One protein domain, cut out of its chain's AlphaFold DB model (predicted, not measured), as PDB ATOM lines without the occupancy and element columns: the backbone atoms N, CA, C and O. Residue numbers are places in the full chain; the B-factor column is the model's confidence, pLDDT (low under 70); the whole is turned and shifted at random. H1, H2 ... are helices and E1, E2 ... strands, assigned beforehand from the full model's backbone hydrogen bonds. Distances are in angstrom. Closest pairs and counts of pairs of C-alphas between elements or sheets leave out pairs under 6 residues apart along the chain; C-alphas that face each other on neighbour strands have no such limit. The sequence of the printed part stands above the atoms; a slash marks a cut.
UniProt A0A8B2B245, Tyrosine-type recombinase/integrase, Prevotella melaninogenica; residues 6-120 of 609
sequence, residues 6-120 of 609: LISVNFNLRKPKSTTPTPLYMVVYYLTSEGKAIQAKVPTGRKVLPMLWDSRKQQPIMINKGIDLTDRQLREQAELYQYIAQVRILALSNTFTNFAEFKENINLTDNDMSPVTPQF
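Overview. This is residues 6 to 120 of the 609 residues of the protein "Tyrosine-type recombinase/integrase" of Prevotella melaninogenica (UniProt A0A8B2B245). What is the main picture? A twisted wall of three strands, E1, E2 and E3, has the long helix H1 along one face, making two layers; short H2 only grazes the sheet, and residues 115 to 120 stick out. What makes it up? The printed part has 115 residues with three named strands, then two named helices, mixed in class; the antiparallel sheet, order E1, E2, E3, is a meander, each strand the antiparallel neighbour of the one before. How compact is it? It is only just compact, close to loose, with a radius of gyration of the C-alphas of 15.8 A and spans of 49 by 37 by 22 A.

Along the chain. Where are the strands? E1 is residues 6 to 13, from C-alpha 6 at (54.018, 91.425, 131.414); E2 is 22 to 31, 29.2 A long, and E3 is 37 to 48, 29.0 A. Where are the helices? H1 is residues 71 to 93, 32.7 A long, and H2 is 99 to 105, ending with C-alpha 105 at (57.931, 101.538, 138.644).

Arrangement. How do the strands pair? E1 and E2 are a hairpin, with N 10 and O 27 at 2.8 A; E2 and E3 are another, with N 26 and O 42 at 2.8 A. E3 bends by 80 degrees at residue 45. Where are the helices? H1 is on the sheet at a height of 10.0 A, over E2 and E3, along the strands; the C-alphas of Val 9 and Arg 88, the closest of E1 and H1, are 7.0 A apart. H1, with residues 90 to 91 alone, only just touches H2, with 3 pairs of C-alphas within 8 A, the closest those of Leu 90 and Asn 105 at 6.9 A. In H1 and H2 every O i to N i+4 pair is within hydrogen-bond range.

Size, cuts and confidence. How large is it? The two farthest C-alphas, of Glu 34 and Asp 68, are 50.0 A apart, and the printed part has no cut. Where is it uncertain? The link E3 to H1 is long, and pLDDT is under 70 at residues 62 to 69, 71 to 73, 93 to 94 and 107 to 120.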
ATOM      1  N   LEU A   6      53.044  92.227 130.676       82.00
ATOM      2  CA  LEU A   6      54.018  91.425 131.414       82.00
ATOM      3  C   LEU A   6      53.676  89.929 131.325       82.00
ATOM      4  O   LEU A   6      52.560  89.524 131.635       82.00
ATOM      5  N   ILE A   7      54.649  89.107 130.930       82.44
ATOM      6  CA  ILE A   7      54.513  87.645 130.849       82.44
ATOM      7  C   ILE A   7      55.094  86.984 132.099       82.44
ATOM      8  O   ILE A   7      54.469  86.109 132.689       82.44
ATOM      9  N   SER A   8      56.319  87.348 132.498       82.88
ATOM     10  CA  SER A   8      56.942  86.763 133.691       82.88
ATOM     11  C   SER A   8      58.079  87.602 134.264       82.88
ATOM     12  O   SER A   8      58.737  88.370 133.558       82.88
ATOM     13  N   VAL A   9      58.333  87.391 135.559       85.75
ATOM     14  CA  VAL A   9      59.416  88.012 136.327       85.75
ATOM     15  C   VAL A   9      60.178  86.923 137.071       85.75
ATOM     16  O   VAL A   9      59.636  86.271 137.962       85.75
ATOM     17  N   ASN A  10      61.445  86.728 136.712       88.06
ATOM     18  CA  ASN A  10      62.266  85.633 137.215       88.06
ATOM     19  C   ASN A  10      63.574  86.128 137.834       88.06
ATOM     20  O   ASN A  10      64.282  86.920 137.223       88.06
ATOM     21  N   PHE A  11      63.959  85.607 138.994       90.31
ATOM     22  CA  PHE A  11      65.220  85.965 139.651       90.31
ATOM     23  C   PHE A  11      66.283  84.899 139.420       90.31
ATOM     24  O   PHE A  11      66.064  83.712 139.658       90.31
ATOM     25  N   ASN A  12      67.454  85.332 138.961       88.12
ATOM     26  CA  ASN A  12      68.531  84.454 138.541       88.12
ATOM     27  C   ASN A  12      69.874  84.910 139.104       88.12
ATOM     28  O   ASN A  12      70.184  86.099 139.192       88.12
ATOM     29  N   LEU A  13      70.717  83.941 139.437       85.88
ATOM     30  CA  LEU A  13      72.095  84.197 139.830       85.88
ATOM     31  C   LEU A  13      72.970  84.338 138.590       85.88
ATOM     32  O   LEU A  13      72.900  83.520 137.672       85.88
ATOM     33  N   ARG A  14      73.854  85.340 138.565       84.81
ATOM     34  CA  ARG A  14      74.824  85.508 137.468       84.81
ATOM     35  C   ARG A  14      75.784  84.321 137.381       84.81
ATOM     36  O   ARG A  14      76.196  83.947 136.287       84.81
ATOM     37  N   LYS A  15      76.151  83.732 138.524       87.81
ATOM     38  CA  LYS A  15      76.969  82.512 138.607       87.81
ATOM     39  C   LYS A  15      76.336  81.516 139.589       87.81
ATOM     40  O   LYS A  15      76.779  81.439 140.733       87.81
ATOM     41  N   PRO A  16      75.342  80.716 139.164       78.69
ATOM     42  CA  PRO A  16      74.584  79.826 140.052       78.69
ATOM     43  C   PRO A  16      75.417  78.693 140.675       78.69
ATOM     44  O   PRO A  16      74.947  78.014 141.573       78.69
ATOM     45  N   LYS A  17      76.660  78.485 140.219       85.12
ATOM     46  CA  LYS A  17      77.608  77.498 140.770       85.12
ATOM     47  C   LYS A  17      78.763  78.139 141.554       85.12
ATOM     48  O   LYS A  17      79.775  77.494 141.803       85.12
ATOM     49  N   SER A  18      78.668  79.434 141.858       77.31
ATOM     50  CA  SER A  18      79.694  80.159 142.614       77.31
ATOM     51  C   SER A  18      79.774  79.654 144.058       77.31
ATOM     52  O   SER A  18      78.755  79.410 144.693       77.31
ATOM     53  N   THR A  19      80.982  79.548 144.607       72.88
ATOM     54  CA  THR A  19      81.196  79.287 146.043       72.88
ATOM     55  C   THR A  19      81.274  80.580 146.860       72.88
ATOM     56  O   THR A  19      81.504  80.541 148.063       72.88
ATOM     57  N   THR A  20      81.127  81.735 146.207       74.81
ATOM     58  CA  THR A  20      81.079  83.069 146.820       74.81
ATOM     59  C   THR A  20      79.804  83.807 146.399       74.81
ATOM     60  O   THR A  20      79.240  83.468 145.347       74.81
ATOM     61  N   PRO A  21      79.346  84.818 147.167       81.69
ATOM     62  CA  PRO A  21      78.163  85.598 146.820       81.69
ATOM     63  C   PRO A  21      78.235  86.155 145.396       81.69
ATOM     64  O   PRO A  21      79.191  86.835 145.015       81.69
ATOM     65  N   THR A  22      77.220  85.851 144.594       80.25
ATOM     66  CA  THR A  22      77.136  86.242 143.187       80.25
ATOM     67  C   THR A  22      75.977  87.209 142.965       80.25
ATOM     68  O   THR A  22      74.974  87.097 143.670       80.25
ATOM     69  N   PRO A  23      76.079  88.155 142.012       87.81
ATOM     70  CA  PRO A  23      74.985  89.072 141.721       87.81
ATOM     71  C   PRO A  23      73.689  88.340 141.366       87.81
ATOM     72  O   PRO A  23      73.693  87.441 140.515       87.81
ATOM     73  N   LEU A  24      72.600  88.764 141.996       86.50
ATOM     74  CA  LEU A  24      71.234  88.405 141.645       86.50
ATOM     75  C   LEU A  24      70.714  89.420 140.624       86.50
ATOM     76  O   LEU A  24      70.892  90.631 140.779       86.50
ATOM     77  N   TYR A  25      70.088  88.940 139.562       86.69
ATOM     78  CA  TYR A  25      69.442  89.784 138.566       86.69
ATOM     79  C   TYR A  25      68.036  89.270 138.288       86.69
ATOM     80  O   TYR A  25      67.767  88.070 138.341       86.69
ATOM     81  N   MET A  26      67.144  90.198 137.996       86.69
ATOM     82  CA  MET A  26      65.787  89.933 137.568       86.69
ATOM     83  C   MET A  26      65.754  89.814 136.043       86.69
ATOM     84  O   MET A  26      66.475  90.509 135.329       86.69
ATOM     85  N   VAL A  27      64.931  88.913 135.534       85.25
ATOM     86  CA  VAL A  27      64.662  88.702 134.117       85.25
ATOM     87  C   VAL A  27      63.184  88.927 133.909       85.25
ATOM     88  O   VAL A  27      62.364  88.254 134.529       85.25
ATOM     89  N   VAL A  28      62.867  89.863 133.033       84.38
ATOM     90  CA  VAL A  28      61.505  90.290 132.751       84.38
ATOM     91  C   VAL A  28      61.202  89.930 131.314       84.38
ATOM     92  O   VAL A  28      61.962  90.284 130.412       84.38
ATOM     93  N   TYR A  29      60.111  89.205 131.115       83.06
ATOM     94  CA  TYR A  29      59.573  88.898 129.799       83.06
ATOM     95  C   TYR A  29      58.254  89.633 129.644       83.06
ATOM     96  O   TYR A  29      57.380  89.485 130.496       83.06
ATOM     97  N   TYR A  30      58.107  90.406 128.575       83.81
ATOM     98  CA  TYR A  30      56.892  91.164 128.299       83.81
ATOM     99  C   TYR A  30      56.656  91.289 126.790       83.81
ATOM    100  O   TYR A  30      57.593  91.194 125.994       83.81
ATOM    101  N   LEU A  31      55.403  91.480 126.391       82.31
ATOM    102  CA  LEU A  31      55.011  91.837 125.030       82.31
ATOM    103  C   LEU A  31      54.931  93.353 124.937       82.31
ATOM    104  O   LEU A  31      54.298  93.988 125.781       82.31
ATOM    105  N   THR A  32      55.556  93.934 123.919       78.75
ATOM    106  CA  THR A  32      55.347  95.349 123.614       78.75
ATOM    107  C   THR A  32      53.907  95.594 123.180       78.75
ATOM    108  O   THR A  32      53.185  94.681 122.776       78.75
ATOM    109  N   SER A  33      53.517  96.862 123.171       73.19
ATOM    110  CA  SER A  33      52.277  97.362 122.570       73.19
ATOM    111  C   SER A  33      52.048  96.948 121.104       73.19
ATOM    112  O   SER A  33      50.923  97.022 120.609       73.19
ATOM    113  N   GLU A  34      53.102  96.519 120.408       78.19
ATOM    114  CA  GLU A  34      53.106  96.040 119.019       78.19
ATOM    115  C   GLU A  34      53.063  94.501 118.921       78.19
ATOM    116  O   GLU A  34      53.159  93.946 117.832       78.19
ATOM    117  N   GLY A  35      52.939  93.794 120.053       76.25
ATOM    118  CA  GLY A  35      52.881  92.330 120.109       76.25
ATOM    119  C   GLY A  35      54.242  91.631 120.022       76.25
ATOM    120  O   GLY A  35      54.298  90.409 119.890       76.25
ATOM    121  N   LYS A  36      55.358  92.367 120.113       81.31
ATOM    122  CA  LYS A  36      56.709  91.791 120.065       81.31
ATOM    123  C   LYS A  36      57.156  91.338 121.453       81.31
ATOM    124  O   LYS A  36      57.190  92.136 122.386       81.31
ATOM    125  N   ALA A  37      57.565  90.078 121.585       83.06
ATOM    126  CA  ALA A  37      58.124  89.561 122.831       83.06
ATOM    127  C   ALA A  37      59.543  90.104 123.067       83.06
ATOM    128  O   ALA A  37      60.427  89.956 122.219       83.06
ATOM    129  N   ILE A  38      59.767  90.713 124.231       79.56
ATOM    130  CA  ILE A  38      61.064  91.235 124.661       79.56
ATOM    131  C   ILE A  38      61.454  90.604 125.996       79.56
ATOM    132  O   ILE A  38      60.644  90.455 126.912       79.56
ATOM    133  N   GLN A  39      62.733  90.244 126.099       83.50
ATOM    134  CA  GLN A  39      63.374  89.832 127.338       83.50
ATOM    135  C   GLN A  39      64.349  90.921 127.786       83.50
ATOM    136  O   GLN A  39      65.249  91.295 127.035       83.50
ATOM    137  N   ALA A  40      64.236  91.357 129.036       79.69
ATOM    138  CA  ALA A  40      65.158  92.310 129.634       79.69
ATOM    139  C   ALA A  40      65.744  91.782 130.948       79.69
ATOM    140  O   ALA A  40      65.103  91.034 131.686       79.69
ATOM    141  N   LYS A  41      66.995  92.156 131.234       82.25
ATOM    142  CA  LYS A  41      67.705  91.774 132.463       82.25
ATOM    143  C   LYS A  41      67.945  93.014 133.310       82.25
ATOM    144  O   LYS A  41      68.572  93.954 132.835       82.25
ATOM    145  N   VAL A  42      67.494  92.984 134.559       79.56
ATOM    146  CA  VAL A  42      67.628  94.086 135.515       79.56
ATOM    147  C   VAL A  42      68.529  93.652 136.672       79.56
ATOM    148  O   VAL A  42      68.231  92.654 137.332       79.56
ATOM    149  N   PRO A  43      69.659  94.325 136.934       77.38
ATOM    150  CA  PRO A  43      70.463  94.035 138.115       77.38
ATOM    151  C   PRO A  43      69.701  94.428 139.388       77.38
ATOM    152  O   PRO A  43      69.113  95.497 139.447       77.38
ATOM    153  N   THR A  44      69.733  93.585 140.425       75.75
ATOM    154  CA  THR A  44      69.057  93.891 141.709       75.75
ATOM    155  C   THR A  44      69.946  94.637 142.710       75.75
ATOM    156  O   THR A  44      69.509  94.965 143.806       75.75
ATOM    157  N   GLY A  45      71.242  94.793 142.412       74.12
ATOM    158  CA  GLY A  45      72.249  95.287 143.365       74.12
ATOM    159  C   GLY A  45      72.594  94.310 144.503       74.12
ATOM    160  O   GLY A  45      73.610  94.478 145.176       74.12
ATOM    161  N   ARG A  46      71.816  93.238 144.696       77.62
ATOM    162  CA  ARG A  46      72.026  92.237 145.749       77.62
ATOM    163  C   ARG A  46      72.932  91.100 145.275       77.62
ATOM    164  O   ARG A  46      72.963  90.732 144.095       77.62
ATOM    165  N   LYS A  47      73.671  90.506 146.212       83.88
ATOM    166  CA  LYS A  47      74.457  89.286 145.991       83.88
ATOM    167  C   LYS A  47      73.950  88.183 146.901       83.88
ATOM    168  O   LYS A  47      73.634  88.434 148.055       83.88
ATOM    169  N   VAL A  48      73.937  86.961 146.384       78.19
ATOM    170  CA  VAL A  48      73.475  85.784 147.124       78.19
ATOM    171  C   VAL A  48      74.509  84.687 146.980       78.19
ATOM    172  O   VAL A  48      75.052  84.469 145.893       78.19
ATOM    173  N   LEU A  49      74.821  84.007 148.079       80.56
ATOM    174  CA  LEU A  49      75.609  82.785 148.016       80.56
ATOM    175  C   LEU A  49      74.743  81.696 147.367       80.56
ATOM    176  O   LEU A  49      73.667  81.426 147.891       80.56
ATOM    177  N   PRO A  50      75.171  81.041 146.275       87.06
ATOM    178  CA  PRO A  50      74.306  80.084 145.581       87.06
ATOM    179  C   PRO A  50      73.823  78.901 146.427       87.06
ATOM    180  O   PRO A  50      72.739  78.391 146.181       87.06
ATOM    181  N   MET A  51      74.580  78.499 147.452       80.19
ATOM    182  CA  MET A  51      74.159  77.473 148.418       80.19
ATOM    183  C   MET A  51      72.954  77.901 149.275       80.19
ATOM    184  O   MET A  51      72.262  77.050 149.819       80.19
ATOM    185  N   LEU A  52      72.706  79.209 149.389       80.94
ATOM    186  CA  LEU A  52      71.586  79.803 150.122       80.94
ATOM    187  C   LEU A  52      70.478  80.295 149.179       80.94
ATOM    188  O   LEU A  52      69.647  81.103 149.576       80.94
ATOM    189  N   TRP A  53      70.465  79.846 147.924       87.81
ATOM    190  CA  TRP A  53      69.476  80.241 146.924       87.81
ATOM    191  C   TRP A  53      68.750  79.018 146.370       87.81
ATOM    192  O   TRP A  53      69.370  78.134 145.778       87.81
ATOM    193  N   ASP A  54      67.429  78.989 146.501       85.75
ATOM    194  CA  ASP A  54      66.592  78.005 145.827       85.75
ATOM    195  C   ASP A  54      66.265  78.530 144.424       85.75
ATOM    196  O   ASP A  54      65.465  79.448 144.254       85.75
ATOM    197  N   SER A  55      66.896  77.960 143.396       83.94
ATOM    198  CA  SER A  55      66.669  78.369 142.006       83.94
ATOM    199  C   SER A  55      65.299  77.969 141.463       83.94
ATOM    200  O   SER A  55      64.833  78.600 140.517       83.94
ATOM    201  N   ARG A  56      64.646  76.953 142.046       84.56
ATOM    202  CA  ARG A  56      63.308  76.512 141.632       84.56
ATOM    203  C   ARG A  56      62.246  77.451 142.184       84.56
ATOM    204  O   ARG A  56      61.382  77.891 141.437       84.56
ATOM    205  N   LYS A  57      62.344  77.796 143.470       85.50
ATOM    206  CA  LYS A  57      61.443  78.767 144.119       85.50
ATOM    207  C   LYS A  57      61.824  80.219 143.828       85.50
ATOM    208  O   LYS A  57      61.015  81.123 144.031       85.50
ATOM    209  N   GLN A  58      63.048  80.436 143.342       88.31
ATOM    210  CA  GLN A  58      63.660  81.745 143.128       88.31
ATOM    211  C   GLN A  58      63.588  82.612 144.396       88.31
ATOM    212  O   GLN A  58      63.075  83.734 144.371       88.31
ATOM    213  N   GLN A  59      64.039  82.042 145.515       86.56
ATOM    214  CA  GLN A  59      63.979  82.627 146.854       86.56
ATOM    215  C   GLN A  59      65.218  82.234 147.679       86.56
ATOM    216  O   GLN A  59      65.829  81.192 147.414       86.56
ATOM    217  N   PRO A  60      65.596  83.036 148.688       84.88
ATOM    218  CA  PRO A  60      66.624  82.657 149.651       84.88
ATOM    219  C   PRO A  60      66.214  81.455 150.514       84.88
ATOM    220  O   PRO A  60      65.042  81.271 150.842       84.88
ATOM    221  N   ILE A  61      67.196  80.650 150.915       79.25
ATOM    222  CA  ILE A  61      67.015  79.503 151.810       79.25
ATOM    223  C   ILE A  61      67.207  79.979 153.250       79.25
ATOM    224  O   ILE A  61      68.321  80.311 153.649       79.25
ATOM    225  N   MET A  62      66.123  79.987 154.032       67.62
ATOM    226  CA  MET A  62      66.157  80.386 155.448       67.62
ATOM    227  C   MET A  62      66.327  79.203 156.412       67.62
ATOM    228  O   MET A  62      66.874  79.375 157.493       67.62
ATOM    229  N   ILE A  63      65.877  78.002 156.025       67.19
ATOM    230  CA  ILE A  63      65.944  76.781 156.842       67.19
ATOM    231  C   ILE A  63      66.261  75.596 155.920       67.19
ATOM    232  O   ILE A  63      65.537  75.367 154.949       67.19
ATOM    233  N   ASN A  64      67.335  74.844 156.195       63.66
ATOM    234  CA  ASN A  64      67.661  73.609 155.472       63.66
ATOM    235  C   ASN A  64      68.492  72.642 156.336       63.66
ATOM    236  O   ASN A  64      69.343  73.064 157.117       63.66
ATOM    237  N   LYS A  65      68.274  71.331 156.173       49.72
ATOM    238  CA  LYS A  65      68.987  70.282 156.911       49.72
ATOM    239  C   LYS A  65      70.476  70.312 156.538       49.72
ATOM    240  O   LYS A  65      70.832  70.004 155.404       49.72
ATOM    241  N   GLY A  66      71.334  70.662 157.499       51.91
ATOM    242  CA  GLY A  66      72.788  70.742 157.310       51.91
ATOM    243  C   GLY A  66      73.328  72.129 156.941       51.91
ATOM    244  O   GLY A  66      74.501  72.232 156.585       51.91
ATOM    245  N   ILE A  67      72.508  73.183 157.024       58.31
ATOM    246  CA  ILE A  67      72.949  74.579 156.902       58.31
ATOM    247  C   ILE A  67      72.525  75.328 158.171       58.31
ATOM    248  O   ILE A  67      71.381  75.766 158.272       58.31
ATOM    249  N   ASP A  68      73.454  75.494 159.114       65.19
ATOM    250  CA  ASP A  68      73.246  76.333 160.298       65.19
ATOM    251  C   ASP A  68      73.669  77.773 159.978       65.19
ATOM    252  O   ASP A  68      74.850  78.063 159.758       65.19
ATOM    253  N   LEU A  69      72.691  78.677 159.901       65.50
ATOM    254  CA  LEU A  69      72.920  80.107 159.705       65.50
ATOM    255  C   LEU A  69      73.045  80.804 161.059       65.50
ATOM    256  O   LEU A  69      72.267  80.551 161.974       65.50
ATOM    257  N   THR A  70      73.994  81.730 161.175       73.69
ATOM    258  CA  THR A  70      74.018  82.677 162.303       73.69
ATOM    259  C   THR A  70      72.801  83.607 162.250       73.69
ATOM    260  O   THR A  70      72.298  83.894 161.163       73.69
ATOM    261  N   ASP A  71      72.389  84.181 163.384       67.88
ATOM    262  CA  ASP A  71      71.275  85.147 163.437       67.88
ATOM    263  C   ASP A  71      71.450  86.315 162.454       67.88
ATOM    264  O   ASP A  71      70.486  86.805 161.867       67.88
ATOM    265  N   ARG A  72      72.698  86.750 162.231       64.38
ATOM    266  CA  ARG A  72      73.021  87.782 161.236       64.38
ATOM    267  C   ARG A  72      72.720  87.312 159.814       64.38
ATOM    268  O   ARG A  72      72.084  88.038 159.063       64.38
ATOM    269  N   GLN A  73      73.151  86.106 159.452       67.75
ATOM    270  CA  GLN A  73      72.890  85.543 158.125       67.75
ATOM    271  C   GLN A  73      71.399  85.269 157.910       67.75
ATOM    272  O   GLN A  73      70.908  85.454 156.802       67.75
ATOM    273  N   LEU A  74      70.672  84.872 158.959       71.25
ATOM    274  CA  LEU A  74      69.224  84.689 158.895       71.25
ATOM    275  C   LEU A  74      68.503  86.017 158.611       71.25
ATOM    276  O   LEU A  74      67.655  86.066 157.721       71.25
ATOM    277  N   ARG A  75      68.894  87.106 159.294       70.69
ATOM    278  CA  ARG A  75      68.389  88.462 159.012       70.69
ATOM    279  C   ARG A  75      68.679  88.897 157.572       70.69
ATOM    280  O   ARG A  75      67.764  89.327 156.880       70.69
ATOM    281  N   GLU A  76      69.901  88.688 157.083       72.88
ATOM    282  CA  GLU A  76      70.280  88.998 155.693       72.88
ATOM    283  C   GLU A  76      69.444  88.211 154.657       72.88
ATOM    284  O   GLU A  76      69.059  88.761 153.621       72.88
ATOM    285  N   GLN A  77      69.131  86.930 154.915       76.38
ATOM    286  CA  GLN A  77      68.247  86.139 154.041       76.38
ATOM    287  C   GLN A  77      66.786  86.619 154.104       76.38
ATOM    288  O   GLN A  77      66.116  86.650 153.070       76.38
ATOM    289  N   ALA A  78      66.297  87.022 155.281       71.38
ATOM    290  CA  ALA A  78      64.943  87.546 155.457       71.38
ATOM    291  C   ALA A  78      64.744  88.896 154.742       71.38
ATOM    292  O   ALA A  78      63.752  89.077 154.036       71.38
ATOM    293  N   GLU A  79      65.713  89.810 154.838       75.94
ATOM    294  CA  GLU A  79      65.708  91.085 154.103       75.94
ATOM    295  C   GLU A  79      65.698  90.866 152.584       75.94
ATOM    296  O   GLU A  79      64.958  91.519 151.845       75.94
ATOM    297  N   LEU A  80      66.488  89.903 152.097       77.44
ATOM    298  CA  LEU A  80      66.507  89.535 150.683       77.44
ATOM    299  C   LEU A  80      65.164  88.947 150.221       77.44
ATOM    300  O   LEU A  80      64.718  89.241 149.109       77.44
ATOM    301  N   TYR A  81      64.517  88.134 151.059       82.31
ATOM    302  CA  TYR A  81      63.191  87.583 150.781       82.31
ATOM    303  C   TYR A  81      62.147  88.695 150.642       82.31
ATOM    304  O   TYR A  81      61.413  88.726 149.652       82.31
ATOM    305  N   GLN A  82      62.120  89.633 151.595       75.44
ATOM    306  CA  GLN A  82      61.221  90.790 151.575       75.44
ATOM    307  C   GLN A  82      61.441  91.651 150.329       75.44
ATOM    308  O   GLN A  82      60.479  91.987 149.642       75.44
ATOM    309  N   TYR A  83      62.701  91.927 149.978       80.12
ATOM    310  CA  TYR A  83      63.048  92.668 148.766       80.12
ATOM    311  C   TYR A  83      62.514  91.988 147.493       80.12
ATOM    312  O   TYR A  83      61.874  92.636 146.667       80.12
ATOM    313  N   ILE A  84      62.723  90.675 147.328       81.81
ATOM    314  CA  ILE A  84      62.232  89.936 146.149       81.81
ATOM    315  C   ILE A  84      60.704  89.954 146.086       81.81
ATOM    316  O   ILE A  84      60.140  90.132 145.005       81.81
ATOM    317  N   ALA A  85      60.032  89.773 147.225       77.00
ATOM    318  CA  ALA A  85      58.577  89.833 147.301       77.00
ATOM    319  C   ALA A  85      58.057  91.216 146.886       77.00
ATOM    320  O   ALA A  85      57.179  91.301 146.031       77.00
ATOM    321  N   GLN A  86      58.656  92.288 147.408       76.12
ATOM    322  CA  GLN A  86      58.291  93.662 147.070       76.12
ATOM    323  C   GLN A  86      58.496  93.959 145.579       76.12
ATOM    324  O   GLN A  86      57.585  94.459 144.929       76.12
ATOM    325  N   VAL A  87      59.650  93.591 145.008       77.50
ATOM    326  CA  VAL A  87      59.927  93.801 143.576       77.50
ATOM    327  C   VAL A  87      58.952  93.013 142.696       77.50
ATOM    328  O   VAL A  87      58.499  93.532 141.680       77.50
ATOM    329  N   ARG A  88      58.584  91.780 143.075       81.38
ATOM    330  CA  ARG A  88      57.563  91.002 142.347       81.38
ATOM    331  C   ARG A  88      56.191  91.654 142.405       81.38
ATOM    332  O   ARG A  88      55.533  91.715 141.374       81.38
ATOM    333  N   ILE A  89      55.773  92.121 143.582       74.44
ATOM    334  CA  ILE A  89      54.495  92.816 143.758       74.44
ATOM    335  C   ILE A  89      54.469  94.056 142.868       74.44
ATOM    336  O   ILE A  89      53.569  94.166 142.047       74.44
ATOM    337  N   LEU A  90      55.496  94.909 142.945       76.00
ATOM    338  CA  LEU A  90      55.601  96.118 142.125       76.00
ATOM    339  C   LEU A  90      55.599  95.803 140.626       76.00
ATOM    340  O   LEU A  90      54.907  96.464 139.860       76.00
ATOM    341  N   ALA A  91      56.332  94.778 140.193       77.88
ATOM    342  CA  ALA A  91      56.363  94.401 138.785       77.88
ATOM    343  C   ALA A  91      54.999  93.891 138.282       77.88
ATOM    344  O   ALA A  91      54.642  94.168 137.143       77.88
ATOM    345  N   LEU A  92      54.244  93.158 139.110       76.19
ATOM    346  CA  LEU A  92      52.941  92.588 138.745       76.19
ATOM    347  C   LEU A  92      51.774  93.573 138.911       76.19
ATOM    348  O   LEU A  92      50.763  93.418 138.234       76.19
ATOM    349  N   SER A  93      51.891  94.558 139.806       69.62
ATOM    350  CA  SER A  93      50.827  95.525 140.102       69.62
ATOM    351  C   SER A  93      50.825  96.743 139.181       69.62
ATOM    352  O   SER A  93      49.826  97.453 139.127       69.62
ATOM    353  N   ASN A  94      51.937  97.021 138.495       69.81
ATOM    354  CA  ASN A  94      52.080  98.208 137.658       69.81
ATOM    355  C   ASN A  94      51.863  97.895 136.176       69.81
ATOM    356  O   ASN A  94      52.397  96.931 135.628       69.81
ATOM    357  N   THR A  95      51.135  98.778 135.503       74.12
ATOM    358  CA  THR A  95      51.098  98.839 134.041       74.12
ATOM    359  C   THR A  95      52.251  99.699 133.536       74.12
ATOM    360  O   THR A  95      52.618 100.674 134.182       74.12
ATOM    361  N   PHE A  96      52.818  99.363 132.381       76.50
ATOM    362  CA  PHE A  96      53.882 100.148 131.755       76.50
ATOM    363  C   PHE A  96      53.728 100.116 130.236       76.50
ATOM    364  O   PHE A  96      53.232  99.146 129.658       76.50
ATOM    365  N   THR A  97      54.160 101.172 129.563       71.50
ATOM    366  CA  THR A  97      54.178 101.257 128.098       71.50
ATOM    367  C   THR A  97      55.505 100.788 127.521       71.50
ATOM    368  O   THR A  97      55.521 100.159 126.463       71.50
ATOM    369  N   ASN A  98      56.613 101.029 128.227       74.56
ATOM    370  CA  ASN A  98      57.964 100.680 127.795       74.56
ATOM    371  C   ASN A  98      58.867 100.268 128.978       74.56
ATOM    372  O   ASN A  98      58.500 100.375 130.145       74.56
ATOM    373  N   PHE A  99      60.067  99.768 128.675       74.25
ATOM    374  CA  PHE A  99      60.972  99.222 129.688       74.25
ATOM    375  C   PHE A  99      61.622 100.274 130.606       74.25
ATOM    376  O   PHE A  99      62.056  99.925 131.703       74.25
ATOM    377  N   ALA A 100      61.720 101.540 130.186       75.94
ATOM    378  CA  ALA A 100      62.243 102.603 131.046       75.94
ATOM    379  C   ALA A 100      61.250 102.916 132.175       75.94
ATOM    380  O   ALA A 100      61.629 102.865 133.339       75.94
ATOM    381  N   GLU A 101      59.970 103.066 131.829       74.31
ATOM    382  CA  GLU A 101      58.863 103.220 132.785       74.31
ATOM    383  C   GLU A 101      58.761 102.011 133.732       74.31
ATOM    384  O   GLU A 101      58.612 102.161 134.941       74.31
ATOM    385  N   PHE A 102      58.956 100.788 133.218       74.75
ATOM    386  CA  PHE A 102      59.021  99.589 134.060       74.75
ATOM    387  C   PHE A 102      60.151  99.646 135.107       74.75
ATOM    388  O   PHE A 102      59.959  99.174 136.225       74.75
ATOM    389  N   LYS A 103      61.328 100.196 134.767       71.81
ATOM    390  CA  LYS A 103      62.459 100.333 135.705       71.81
ATOM    391  C   LYS A 103      62.195 101.376 136.795       71.81
ATOM    392  O   LYS A 103      62.596 101.158 137.938       71.81
ATOM    393  N   GLU A 104      61.500 102.457 136.458       72.19
ATOM    394  CA  GLU A 104      61.057 103.469 137.424       72.19
ATOM    395  C   GLU A 104      60.002 102.896 138.380       72.19
ATOM    396  O   GLU A 104      60.158 103.004 139.595       72.19
ATOM    397  N   ASN A 105      59.016 102.153 137.861       70.12
ATOM    398  CA  ASN A 105      57.931 101.538 138.644       70.12
ATOM    399  C   ASN A 105      58.399 100.514 139.700       70.12
ATOM    400  O   ASN A 105      57.639 100.156 140.602       70.12
ATOM    401  N   ILE A 106      59.639 100.026 139.604       70.31
ATOM    402  CA  ILE A 106      60.251  99.082 140.556       70.31
ATOM    403  C   ILE A 106      61.367  99.713 141.411       70.31
ATOM    404  O   ILE A 106      62.100  98.976 142.073       70.31
ATOM    405  N   ASN A 107      61.499 101.048 141.414       63.66
ATOM    406  CA  ASN A 107      62.467 101.818 142.216       63.66
ATOM    407  C   ASN A 107      63.937 101.366 142.060       63.66
ATOM    408  O   ASN A 107      64.692 101.317 143.033       63.66
ATOM    409  N   LEU A 108      64.372 101.030 140.841       59.06
ATOM    410  CA  LEU A 108      65.779 100.742 140.535       59.06
ATOM    411  C   LEU A 108      66.396 101.932 139.790       59.06
ATOM    412  O   LEU A 108      66.388 101.970 138.561       59.06
ATOM    413  N   THR A 109      66.920 102.914 140.527       45.31
ATOM    414  CA  THR A 109      67.679 104.036 139.954       45.31
ATOM    415  C   THR A 109      69.105 103.601 139.606       45.31
ATOM    416  O   THR A 109      69.737 102.869 140.369       45.31
ATOM    417  N   ASP A 110      69.619 104.041 138.453       44.22
ATOM    418  CA  ASP A 110      71.017 103.832 138.055       44.22
ATOM    419  C   ASP A 110      71.991 104.481 139.077       44.22
ATOM    420  O   ASP A 110      71.705 105.561 139.593       44.22
ATOM    421  N   ASN A 111      73.156 103.838 139.305       41.53
ATOM    422  CA  ASN A 111      74.299 104.176 140.206       41.53
ATOM    423  C   ASN A 111      74.244 103.558 141.632       41.53
ATOM    424  O   ASN A 111      73.214 103.596 142.285       41.53
ATOM    425  N   ASP A 112      75.281 102.951 142.234       34.62
ATOM    426  CA  ASP A 112      76.736 103.010 142.029       34.62
ATOM    427  C   ASP A 112      77.423 101.661 142.410       34.62
ATOM    428  O   ASP A 112      76.977 100.928 143.300       34.62
ATOM    429  N   MET A 113      78.507 101.288 141.722       37.00
ATOM    430  CA  MET A 113      79.270 100.050 141.969       37.00
ATOM    431  C   MET A 113      80.194 100.215 143.181       37.00
ATOM    432  O   MET A 113      81.066 101.076 143.173       37.00
ATOM    433  N   SER A 114      80.146  99.315 144.173       34.41
ATOM    434  CA  SER A 114      81.247  99.236 145.149       34.41
ATOM    435  C   SER A 114      82.559  98.923 144.407       34.41
ATOM    436  O   SER A 114      82.597  97.937 143.653       34.41
ATOM    437  N   PRO A 115      83.642  99.705 144.585       38.97
ATOM    438  CA  PRO A 115      84.871  99.501 143.835       38.97
ATOM    439  C   PRO A 115      85.464  98.119 144.124       38.97
ATOM    440  O   PRO A 115      85.548  97.663 145.265       38.97
ATOM    441  N   VAL A 116      85.885  97.437 143.056       38.69
ATOM    442  CA  VAL A 116      86.654  96.190 143.129       38.69
ATOM    443  C   VAL A 116      87.917  96.465 143.943       38.69
ATOM    444  O   VAL A 116      88.745  97.281 143.529       38.69
ATOM    445  N   THR A 117      88.052  95.791 145.087       36.81
ATOM    446  CA  THR A 117      89.168  96.001 146.014       36.81
ATOM    447  C   THR A 117      90.517  95.820 145.303       36.81
ATOM    448  O   THR A 117      90.645  94.934 144.447       36.81
ATOM    449  N   PRO A 118      91.553  96.608 145.648       34.59
ATOM    450  CA  PRO A 118      92.898  96.467 145.077       34.59
ATOM    451  C   PRO A 118      93.442  95.029 145.141       34.59
ATOM    452  O   PRO A 118      94.063  94.557 144.193       34.59
ATOM    453  N   GLN A 119      93.097  94.278 146.195       33.59
ATOM    454  CA  GLN A 119      93.389  92.843 146.338       33.59
ATOM    455  C   GLN A 119      92.824  91.969 145.210       33.59
ATOM    456  O   GLN A 119      93.460  90.999 144.808       33.59
ATOM    457  N   PHE A 120      91.648  92.300 144.674       33.25
ATOM    458  CA  PHE A 120      91.013  91.545 143.595       33.25
ATOM    459  C   PHE A 120      91.609  91.884 142.221       33.25
ATOM    460  O   PHE A 120      91.657  91.021 141.348       33.25
TER     461      PHE A 120